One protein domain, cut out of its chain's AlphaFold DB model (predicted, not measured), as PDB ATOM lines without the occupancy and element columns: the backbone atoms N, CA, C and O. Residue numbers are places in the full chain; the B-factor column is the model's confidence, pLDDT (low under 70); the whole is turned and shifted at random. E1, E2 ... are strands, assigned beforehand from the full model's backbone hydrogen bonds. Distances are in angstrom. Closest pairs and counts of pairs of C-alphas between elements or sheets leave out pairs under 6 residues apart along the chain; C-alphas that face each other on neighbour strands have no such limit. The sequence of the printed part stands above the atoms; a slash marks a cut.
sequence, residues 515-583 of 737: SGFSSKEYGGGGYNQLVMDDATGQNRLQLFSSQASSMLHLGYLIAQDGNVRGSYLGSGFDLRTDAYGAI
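AT A GLANCE: This is residues 515 to 583 of the 737 residues of the protein "VgrG protein" of Burkholderia sp. AU4i (UniProt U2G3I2). One strongly twisted sheet of five strands zigzags from edge to edge, and the hairpin of its last two strands, E4 and E5, bends sharply so that its tip, around residues 561 to 564, folds back over one face of the sheet. The printed part has 69 residues with five named strands, E1 to E5 in chain order, and no named helix; the class is all strand. The sheet's order is E1 - E2 - E3 - E4 - E5, all antiparallel. The whole is compact, with a radius of gyration of the C-alphas of 12.4 A and spans of 38 by 28 by 17 A.

HOW THE PARTS SIT: Start at the inner strand E3, residues 540 to 545. Its neighbour E2, residues 528 to 533, is antiparallel to E3 at 170 degrees; look for N 531 of E2 and O 542 of E3, 2.8 A apart and within hydrogen-bond range. Beyond E2 find the edge strand E1, residues 515 to 518, antiparallel to E2 at 174 degrees, with N 517 and O 530 at 2.9 A. E4, residues 550 to 561, is E3's other antiparallel neighbour, with N 543 and O 552 at 2.9 A. The other edge strand is E5, residues 564 to 576, antiparallel to E4, with N 555 and O 572 at 2.8 A and N 564 and O 561 at 2.9 A. E4 bends by 134 degrees at residue 555 and E5 by 110 degrees at residue 572. E1 and E5 are apart. The five strands form a meander, each the antiparallel neighbour of the one before.

IN THESE COORDINATES: Find C-alpha 515 at (23.664, -14.392, 32.888), where E1 begins; it is 9.5 A long. E2 measures 16.3 A, E3 16.6 A, and the bent E4 14.6 A. E5 runs 20.2 A to C-alpha 576 at (35.683, -32.286, 32.000).

THE WHOLE: The C-alphas farthest apart, of Gly 523 and Gly 537, are 38.7 A apart. The printed part has no cut, no link is long, and no printed residue is under 70 in pLDDT.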
ATOM      1  N   SER A 515      22.840 -15.557  32.555       96.69
ATOM      2  CA  SER A 515      23.664 -14.392  32.888       96.69
ATOM      3  C   SER A 515      25.130 -14.779  33.111       96.69
ATOM      4  O   SER A 515      25.462 -15.956  33.259       96.69
ATOM      5  N   GLY A 516      26.034 -13.796  33.099       95.69
ATOM      6  CA  GLY A 516      27.444 -14.003  33.430       95.69
ATOM      7  C   GLY A 516      28.407 -13.238  32.527       95.69
ATOM      8  O   GLY A 516      28.081 -12.166  32.018       95.69
ATOM      9  N   PHE A 517      29.597 -13.797  32.317       95.31
ATOM     10  CA  PHE A 517      30.675 -13.165  31.558       95.31
ATOM     11  C   PHE A 517      31.151 -14.081  30.445       95.31
ATOM     12  O   PHE A 517      31.426 -15.251  30.685       95.31
ATOM     13  N   SER A 518      31.307 -13.539  29.241       95.38
ATOM     14  CA  SER A 518      31.925 -14.232  28.117       95.38
ATOM     15  C   SER A 518      32.980 -13.329  27.500       95.38
ATOM     16  O   SER A 518      32.674 -12.221  27.073       95.38
ATOM     17  N   SER A 519      34.212 -13.819  27.423       95.69
ATOM     18  CA  SER A 519      35.285 -13.168  26.671       95.69
ATOM     19  C   SER A 519      35.286 -13.621  25.208       95.69
ATOM     20  O   SER A 519      34.474 -14.453  24.800       95.69
ATOM     21  N   LYS A 520      36.213 -13.067  24.430       94.81
ATOM     22  CA  LYS A 520      36.558 -13.480  23.070       94.81
ATOM     23  C   LYS A 520      38.080 -13.492  22.952       94.81
ATOM     24  O   LYS A 520      38.738 -12.564  23.431       94.81
ATOM     25  N   GLU A 521      38.633 -14.526  22.339       95.94
ATOM     26  CA  GLU A 521      40.047 -14.615  21.982       95.94
ATOM     27  C   GLU A 521      40.457 -13.420  21.113       95.94
ATOM     28  O   GLU A 521      39.667 -12.902  20.323       95.94
ATOM     29  N   TYR A 522      41.684 -12.941  21.297       93.81
ATOM     30  CA  TYR A 522      42.226 -11.855  20.487       93.81
ATOM     31  C   TYR A 522      42.633 -12.379  19.109       93.81
ATOM     32  O   TYR A 522      43.435 -13.307  19.030       93.81
ATOM     33  N   GLY A 523      42.084 -11.810  18.031       92.81
ATOM     34  CA  GLY A 523      42.390 -12.228  16.658       92.81
ATOM     35  C   GLY A 523      41.933 -13.652  16.301       92.81
ATOM     36  O   GLY A 523      42.286 -14.153  15.235       92.81
ATOM     37  N   GLY A 524      41.158 -14.303  17.174       94.06
ATOM     38  CA  GLY A 524      40.753 -15.703  17.059       94.06
ATOM     39  C   GLY A 524      39.268 -15.936  17.353       94.06
ATOM     40  O   GLY A 524      38.474 -14.998  17.470       94.06
ATOM     41  N   GLY A 525      38.890 -17.212  17.438       94.50
ATOM     42  CA  GLY A 525      37.504 -17.662  17.630       94.50
ATOM     43  C   GLY A 525      37.214 -18.267  19.007       94.50
ATOM     44  O   GLY A 525      36.061 -18.578  19.308       94.50
ATOM     45  N   GLY A 526      38.237 -18.461  19.842       96.94
ATOM     46  CA  GLY A 526      38.095 -18.990  21.190       96.94
ATOM     47  C   GLY A 526      37.405 -18.025  22.157       96.94
ATOM     48  O   GLY A 526      37.205 -16.844  21.875       96.94
ATOM     49  N   TYR A 527      37.028 -18.530  23.327       97.06
ATOM     50  CA  TYR A 527      36.421 -17.745  24.398       97.06
ATOM     51  C   TYR A 527      36.524 -18.460  25.747       97.06
ATOM     52  O   TYR A 527      36.642 -19.683  25.831       97.06
ATOM     53  N   ASN A 528      36.398 -17.683  26.817       97.69
ATOM     54  CA  ASN A 528      36.183 -18.186  28.171       97.69
ATOM     55  C   ASN A 528      34.871 -17.618  28.696       97.69
ATOM     56  O   ASN A 528      34.568 -16.456  28.410       97.69
ATOM     57  N   GLN A 529      34.118 -18.396  29.467       97.00
ATOM     58  CA  GLN A 529      32.859 -17.933  30.033       97.00
ATOM     59  C   GLN A 529      32.595 -18.447  31.447       97.00
ATOM     60  O   GLN A 529      32.968 -19.563  31.808       97.00
ATOM     61  N   LEU A 530      31.901 -17.611  32.213       97.44
ATOM     62  CA  LEU A 530      31.193 -17.952  33.437       97.44
ATOM     63  C   LEU A 530      29.706 -17.765  33.150       97.44
ATOM     64  O   LEU A 530      29.306 -16.659  32.794       97.44
ATOM     65  N   VAL A 531      28.908 -18.819  33.296       97.75
ATOM     66  CA  VAL A 531      27.468 -18.796  33.008       97.75
ATOM     67  C   VAL A 531      26.690 -19.205  34.244       97.75
ATOM     68  O   VAL A 531      26.917 -20.284  34.791       97.75
ATOM     69  N   MET A 532      25.751 -18.362  34.646       98.00
ATOM     70  CA  MET A 532      24.708 -18.636  35.626       98.00
ATOM     71  C   MET A 532      23.407 -18.875  34.855       98.00
ATOM     72  O   MET A 532      23.065 -18.111  33.953       98.00
ATOM     73  N   ASP A 533      22.727 -19.975  35.154       97.12
ATOM     74  CA  ASP A 533      21.408 -20.300  34.610       97.12
ATOM     75  C   ASP A 533      20.424 -20.357  35.771       97.12
ATOM     76  O   ASP A 533      20.531 -21.248  36.614       97.12
ATOM     77  N   ASP A 534      19.513 -19.387  35.804       97.25
ATOM     78  CA  ASP A 534      18.506 -19.179  36.849       97.25
ATOM     79  C   ASP A 534      17.143 -19.779  36.462       97.25
ATOM     80  O   ASP A 534      16.086 -19.383  36.965       97.25
ATOM     81  N   ALA A 535      17.132 -20.738  35.531       96.88
ATOM     82  CA  ALA A 535      15.926 -21.481  35.205       96.88
ATOM     83  C   ALA A 535      15.321 -22.128  36.461       96.88
ATOM     84  O   ALA A 535      15.993 -22.813  37.236       96.88
ATOM     85  N   THR A 536      14.010 -21.951  36.642       96.94
ATOM     86  CA  THR A 536      13.294 -22.398  37.841       96.94
ATOM     87  C   THR A 536      13.510 -23.890  38.113       96.94
ATOM     88  O   THR A 536      13.168 -24.742  37.295       96.94
ATOM     89  N   GLY A 537      14.072 -24.207  39.284       96.25
ATOM     90  CA  GLY A 537      14.363 -25.585  39.704       96.25
ATOM     91  C   GLY A 537      15.558 -26.239  38.996       96.25
ATOM     92  O   GLY A 537      15.811 -27.421  39.208       96.25
ATOM     93  N   GLN A 538      16.288 -25.490  38.169       97.06
ATOM     94  CA  GLN A 538      17.385 -25.972  37.327       97.06
ATOM     95  C   GLN A 538      18.619 -25.061  37.435       97.06
ATOM     96  O   GLN A 538      19.355 -24.889  36.465       97.06
ATOM     97  N   ASN A 539      18.844 -24.492  38.625       97.25
ATOM     98  CA  ASN A 539      19.961 -23.586  38.874       97.25
ATOM     99  C   ASN A 539      21.304 -24.261  38.600       97.25
ATOM    100  O   ASN A 539      21.563 -25.394  39.030       97.25
ATOM    101  N   ARG A 540      22.173 -23.543  37.893       96.31
ATOM    102  CA  ARG A 540      23.423 -24.106  37.384       96.31
ATOM    103  C   ARG A 540      24.484 -23.032  37.205       96.31
ATOM    104  O   ARG A 540      24.192 -21.928  36.754       96.31
ATOM    105  N   LEU A 541      25.729 -23.402  37.499       98.25
ATOM    106  CA  LEU A 541      26.918 -22.588  37.253       98.25
ATOM    107  C   LEU A 541      27.873 -23.337  36.319       98.25
ATOM    108  O   LEU A 541      28.166 -24.510  36.552       98.25
ATOM    109  N   GLN A 542      28.380 -22.671  35.284       97.31
ATOM    110  CA  GLN A 542      29.392 -23.216  34.379       97.31
ATOM    111  C   GLN A 542      30.592 -22.275  34.289       97.31
ATOM    112  O   GLN A 542      30.433 -21.113  33.931       97.31
ATOM    113  N   LEU A 543      31.790 -22.800  34.538       98.25
ATOM    114  CA  LEU A 543      33.055 -22.167  34.175       98.25
ATOM    115  C   LEU A 543      33.654 -22.946  33.003       98.25
ATOM    116  O   LEU A 543      33.882 -24.146  33.131       98.25
ATOM    117  N   PHE A 544      33.880 -22.289  31.869       97.50
ATOM    118  CA  PHE A 544      34.231 -22.950  30.611       97.50
ATOM    119  C   PHE A 544      35.322 -22.197  29.847       97.50
ATOM    120  O   PHE A 544      35.300 -20.967  29.761       97.50
ATOM    121  N   SER A 545      36.225 -22.951  29.223       97.88
ATOM    122  CA  SER A 545      37.138 -22.482  28.184       97.88
ATOM    123  C   SER A 545      36.910 -23.281  26.905       97.88
ATOM    124  O   SER A 545      36.859 -24.512  26.937       97.88
ATOM    125  N   SER A 546      36.829 -22.590  25.764       96.81
ATOM    126  CA  SER A 546      36.735 -23.251  24.456       96.81
ATOM    127  C   SER A 546      37.971 -24.095  24.149       96.81
ATOM    128  O   SER A 546      37.900 -25.021  23.343       96.81
ATOM    129  N   GLN A 547      39.100 -23.804  24.802       96.81
ATOM    130  CA  GLN A 547      40.311 -24.592  24.672       96.81
ATOM    131  C   GLN A 547      40.098 -25.993  25.267       96.81
ATOM    132  O   GLN A 547      39.955 -26.169  26.483       96.81
ATOM    133  N   ALA A 548      40.093 -26.995  24.384       96.81
ATOM    134  CA  ALA A 548      39.869 -28.405  24.711       96.81
ATOM    135  C   ALA A 548      38.562 -28.683  25.481       96.81
ATOM    136  O   ALA A 548      38.514 -29.614  26.283       96.81
ATOM    137  N   SER A 549      37.522 -27.864  25.275       95.62
ATOM    138  CA  SER A 549      36.223 -28.005  25.955       95.62
ATOM    139  C   SER A 549      36.359 -28.161  27.478       95.62
ATOM    140  O   SER A 549      35.713 -29.012  28.094       95.62
ATOM    141  N   SER A 550      37.267 -27.395  28.087       97.88
ATOM    142  CA  SER A 550      37.625 -27.569  29.494       97.88
ATOM    143  C   SER A 550      36.629 -26.834  30.387       97.88
ATOM    144  O   SER A 550      36.465 -25.620  30.249       97.88
ATOM    145  N   MET A 551      35.966 -27.542  31.306       96.69
ATOM    146  CA  MET A 551      34.907 -26.955  32.130       96.69
ATOM    147  C   MET A 551      34.744 -27.548  33.529       96.69
ATOM    148  O   MET A 551      34.992 -28.732  33.755       96.69
ATOM    149  N   LEU A 552      34.245 -26.704  34.436       97.88
ATOM    150  CA  LEU A 552      33.614 -27.080  35.697       97.88
ATOM    151  C   LEU A 552      32.128 -26.725  35.622       97.88
ATOM    152  O   LEU A 552      31.765 -25.565  35.416       97.88
ATOM    153  N   HIS A 553      31.277 -27.721  35.823       95.62
ATOM    154  CA  HIS A 553      29.830 -27.593  35.749       95.62
ATOM    155  C   HIS A 553      29.211 -27.981  37.087       95.62
ATOM    156  O   HIS A 553      29.547 -29.031  37.618       95.62
ATOM    157  N   LEU A 554      28.345 -27.140  37.653       98.00
ATOM    158  CA  LEU A 554      27.760 -27.323  38.985       98.00
ATOM    159  C   LEU A 554      26.235 -27.170  38.939       98.00
ATOM    160  O   LEU A 554      25.718 -26.307  38.228       98.00
ATOM    161  N   GLY A 555      25.524 -27.946  39.758       97.75
ATOM    162  CA  GLY A 555      24.069 -27.877  39.909       97.75
ATOM    163  C   GLY A 555      23.339 -28.765  38.904       97.75
ATOM    164  O   GLY A 555      23.570 -29.976  38.870       97.75
ATOM    165  N   TYR A 556      22.436 -28.176  38.117       97.44
ATOM    166  CA  TYR A 556      21.636 -28.878  37.108       97.44
ATOM    167  C   TYR A 556      22.354 -28.907  35.750       97.44
ATOM    168  O   TYR A 556      22.333 -27.942  34.986       97.44
ATOM    169  N   LEU A 557      23.032 -30.010  35.444       96.69
ATOM    170  CA  LEU A 557      23.916 -30.116  34.288       96.69
ATOM    171  C   LEU A 557      23.091 -30.284  33.005       96.69
ATOM    172  O   LEU A 557      22.309 -31.227  32.876       96.69
ATOM    173  N   ILE A 558      23.280 -29.385  32.040       95.19
ATOM    174  CA  ILE A 558      22.652 -29.436  30.711       95.19
ATOM    175  C   ILE A 558      23.678 -29.162  29.611       95.19
ATOM    176  O   ILE A 558      24.616 -28.389  29.816       95.19
ATOM    177  N   ALA A 559      23.464 -29.715  28.421       94.06
ATOM    178  CA  ALA A 559      24.159 -29.243  27.232       94.06
ATOM    179  C   ALA A 559      23.757 -27.784  26.948       94.06
ATOM    180  O   ALA A 559      22.613 -27.393  27.183       94.06
ATOM    181  N   GLN A 560      24.686 -26.977  26.444       93.19
ATOM    182  CA  GLN A 560      24.407 -25.600  26.046       93.19
ATOM    183  C   GLN A 560      25.207 -25.243  24.803       93.19
ATOM    184  O   GLN A 560      26.401 -25.523  24.736       93.19
ATOM    185  N   ASP A 561      24.547 -24.557  23.878       91.81
ATOM    186  CA  ASP A 561      25.187 -23.900  22.745       91.81
ATOM    187  C   ASP A 561      24.684 -22.456  22.651       91.81
ATOM    188  O   ASP A 561      23.497 -22.201  22.440       91.81
ATOM    189  N   GLY A 562      25.578 -21.498  22.899       92.31
ATOM    190  CA  GLY A 562      25.231 -20.078  22.956       92.31
ATOM    191  C   GLY A 562      24.070 -19.795  23.919       92.31
ATOM    192  O   GLY A 562      24.190 -20.008  25.128       92.31
ATOM    193  N   ASN A 563      22.960 -19.301  23.370       94.62
ATOM    194  CA  ASN A 563      21.726 -18.962  24.085       94.62
ATOM    195  C   ASN A 563      20.732 -20.138  24.213       94.62
ATOM    196  O   ASN A 563      19.655 -19.989  24.791       94.62
ATOM    197  N   VAL A 564      21.060 -21.304  23.650       95.12
ATOM    198  CA  VAL A 564      20.172 -22.470  23.593       95.12
ATOM    199  C   VAL A 564      20.493 -23.439  24.727       95.12
ATOM    200  O   VAL A 564      21.625 -23.905  24.875       95.12
ATOM    201  N   ARG A 565      19.466 -23.774  25.516       95.00
ATOM    202  CA  ARG A 565      19.501 -24.835  26.532       95.00
ATOM    203  C   ARG A 565      19.205 -26.180  25.862       95.00
ATOM    204  O   ARG A 565      18.200 -26.309  25.170       95.00
ATOM    205  N   GLY A 566      20.092 -27.152  26.046       95.62
ATOM    206  CA  GLY A 566      20.010 -28.488  25.457       95.62
ATOM    207  C   GLY A 566      19.583 -29.567  26.454       95.62
ATOM    208  O   GLY A 566      18.922 -29.299  27.457       95.62
ATOM    209  N   SER A 567      19.964 -30.811  26.161       97.06
ATOM    210  CA  SER A 567      19.597 -31.994  26.947       97.06
ATOM    211  C   SER A 567      20.121 -31.955  28.382       97.06
ATOM    212  O   SER A 567      21.228 -31.482  28.633       97.06
ATOM    213  N   TYR A 568      19.360 -32.546  29.304       97.38
ATOM    214  CA  TYR A 568      19.807 -32.828  30.667       97.38
ATOM    215  C   TYR A 568      20.937 -33.866  30.677       97.38
ATOM    216  O   TYR A 568      20.816 -34.924  30.061       97.38
ATOM    217  N   LEU A 569      22.029 -33.550  31.374       96.06
ATOM    218  CA  LEU A 569      23.243 -34.367  31.474       96.06
ATOM    219  C   LEU A 569      23.429 -34.992  32.864       96.06
ATOM    220  O   LEU A 569      24.157 -35.970  32.995       96.06
ATOM    221  N   GLY A 570      22.775 -34.456  33.898       95.94
ATOM    222  CA  GLY A 570      22.900 -34.953  35.268       95.94
ATOM    223  C   GLY A 570      22.741 -33.856  36.317       95.94
ATOM    224  O   GLY A 570      22.477 -32.702  36.000       95.94
ATOM    225  N   SER A 571      22.904 -34.218  37.586       96.19
ATOM    226  CA  SER A 571      22.883 -33.277  38.712       96.19
ATOM    227  C   SER A 571      24.114 -33.491  39.586       96.19
ATOM    228  O   SER A 571      24.541 -34.630  39.767       96.19
ATOM    229  N   GLY A 572      24.660 -32.415  40.148       95.56
ATOM    230  CA  GLY A 572      25.854 -32.462  40.994       95.56
ATOM    231  C   GLY A 572      26.976 -31.614  40.413       95.56
ATOM    232  O   GLY A 572      26.788 -30.415  40.217       95.56
ATOM    233  N   PHE A 573      28.137 -32.220  40.158       96.44
ATOM    234  CA  PHE A 573      29.251 -31.556  39.488       96.44
ATOM    235  C   PHE A 573      29.835 -32.422  38.367       96.44
ATOM    236  O   PHE A 573      29.848 -33.647  38.476       96.44
ATOM    237  N   ASP A 574      30.347 -31.776  37.322       96.31
ATOM    238  CA  ASP A 574      31.143 -32.391  36.257       96.31
ATOM    239  C   ASP A 574      32.431 -31.577  36.045       96.31
ATOM    240  O   ASP A 574      32.393 -30.347  35.953       96.31
ATOM    241  N   LEU A 575      33.573 -32.266  36.007       96.38
ATOM    242  CA  LEU A 575      34.882 -31.698  35.687       96.38
ATOM    243  C   LEU A 575      35.401 -32.412  34.442       96.38
ATOM    244  O   LEU A 575      35.816 -33.571  34.514       96.38
ATOM    245  N   ARG A 576      35.407 -31.704  33.314       95.44
ATOM    246  CA  ARG A 576      35.683 -32.286  32.000       95.44
ATOM    247  C   ARG A 576      36.732 -31.493  31.227       95.44
ATOM    248  O   ARG A 576      36.785 -30.270  31.301       95.44
ATOM    249  N   THR A 577      37.532 -32.208  30.443       97.50
ATOM    250  CA  THR A 577      38.364 -31.675  29.358       97.50
ATOM    251  C   THR A 577      38.517 -32.748  28.281       97.50
ATOM    252  O   THR A 577      38.552 -33.936  28.603       97.50
ATOM    253  N   ASP A 578      38.612 -32.342  27.017       97.38
ATOM    254  CA  ASP A 578      38.910 -33.230  25.885       97.38
ATOM    255  C   ASP A 578      40.434 -33.412  25.684       97.38
ATOM    256  O   ASP A 578      40.871 -34.082  24.749       97.38
ATOM    257  N   ALA A 579      41.259 -32.815  26.556       97.31
ATOM    258  CA  ALA A 579      42.715 -32.954  26.568       97.31
ATOM    259  C   ALA A 579      43.200 -33.725  27.815       97.31
ATOM    260  O   ALA A 579      42.677 -34.783  28.160       97.31
ATOM    261  N   TYR A 580      44.244 -33.232  28.482       96.44
ATOM    262  CA  TYR A 580      44.850 -33.878  29.645       96.44
ATOM    263  C   TYR A 580      44.266 -33.320  30.948       96.44
ATOM    264  O   TYR A 580      44.150 -32.107  31.106       96.44
ATOM    265  N   GLY A 581      43.965 -34.194  31.914       94.62
ATOM    266  CA  GLY A 581      43.486 -33.817  33.247       94.62
ATOM    267  C   GLY A 581      44.402 -34.325  34.361       94.62
ATOM    268  O   GLY A 581      44.976 -35.410  34.260       94.62
ATOM    269  N   ALA A 582      44.533 -33.558  35.444       95.25
ATOM    270  CA  ALA A 582      45.227 -33.989  36.656       95.25
ATOM    271  C   ALA A 582      44.562 -33.398  37.907       95.25
ATOM    272  O   ALA A 582      44.344 -32.191  37.980       95.25
ATOM    273  N   ILE A 583      44.314 -34.235  38.920       94.44
ATOM    274  CA  ILE A 583      43.910 -33.807  40.266       94.44
ATOM    275  C   ILE A 583      45.131 -33.968  41.172       94.44
ATOM    276  O   ILE A 583      45.631 -35.078  41.351       94.44
TER     277      ILE A 583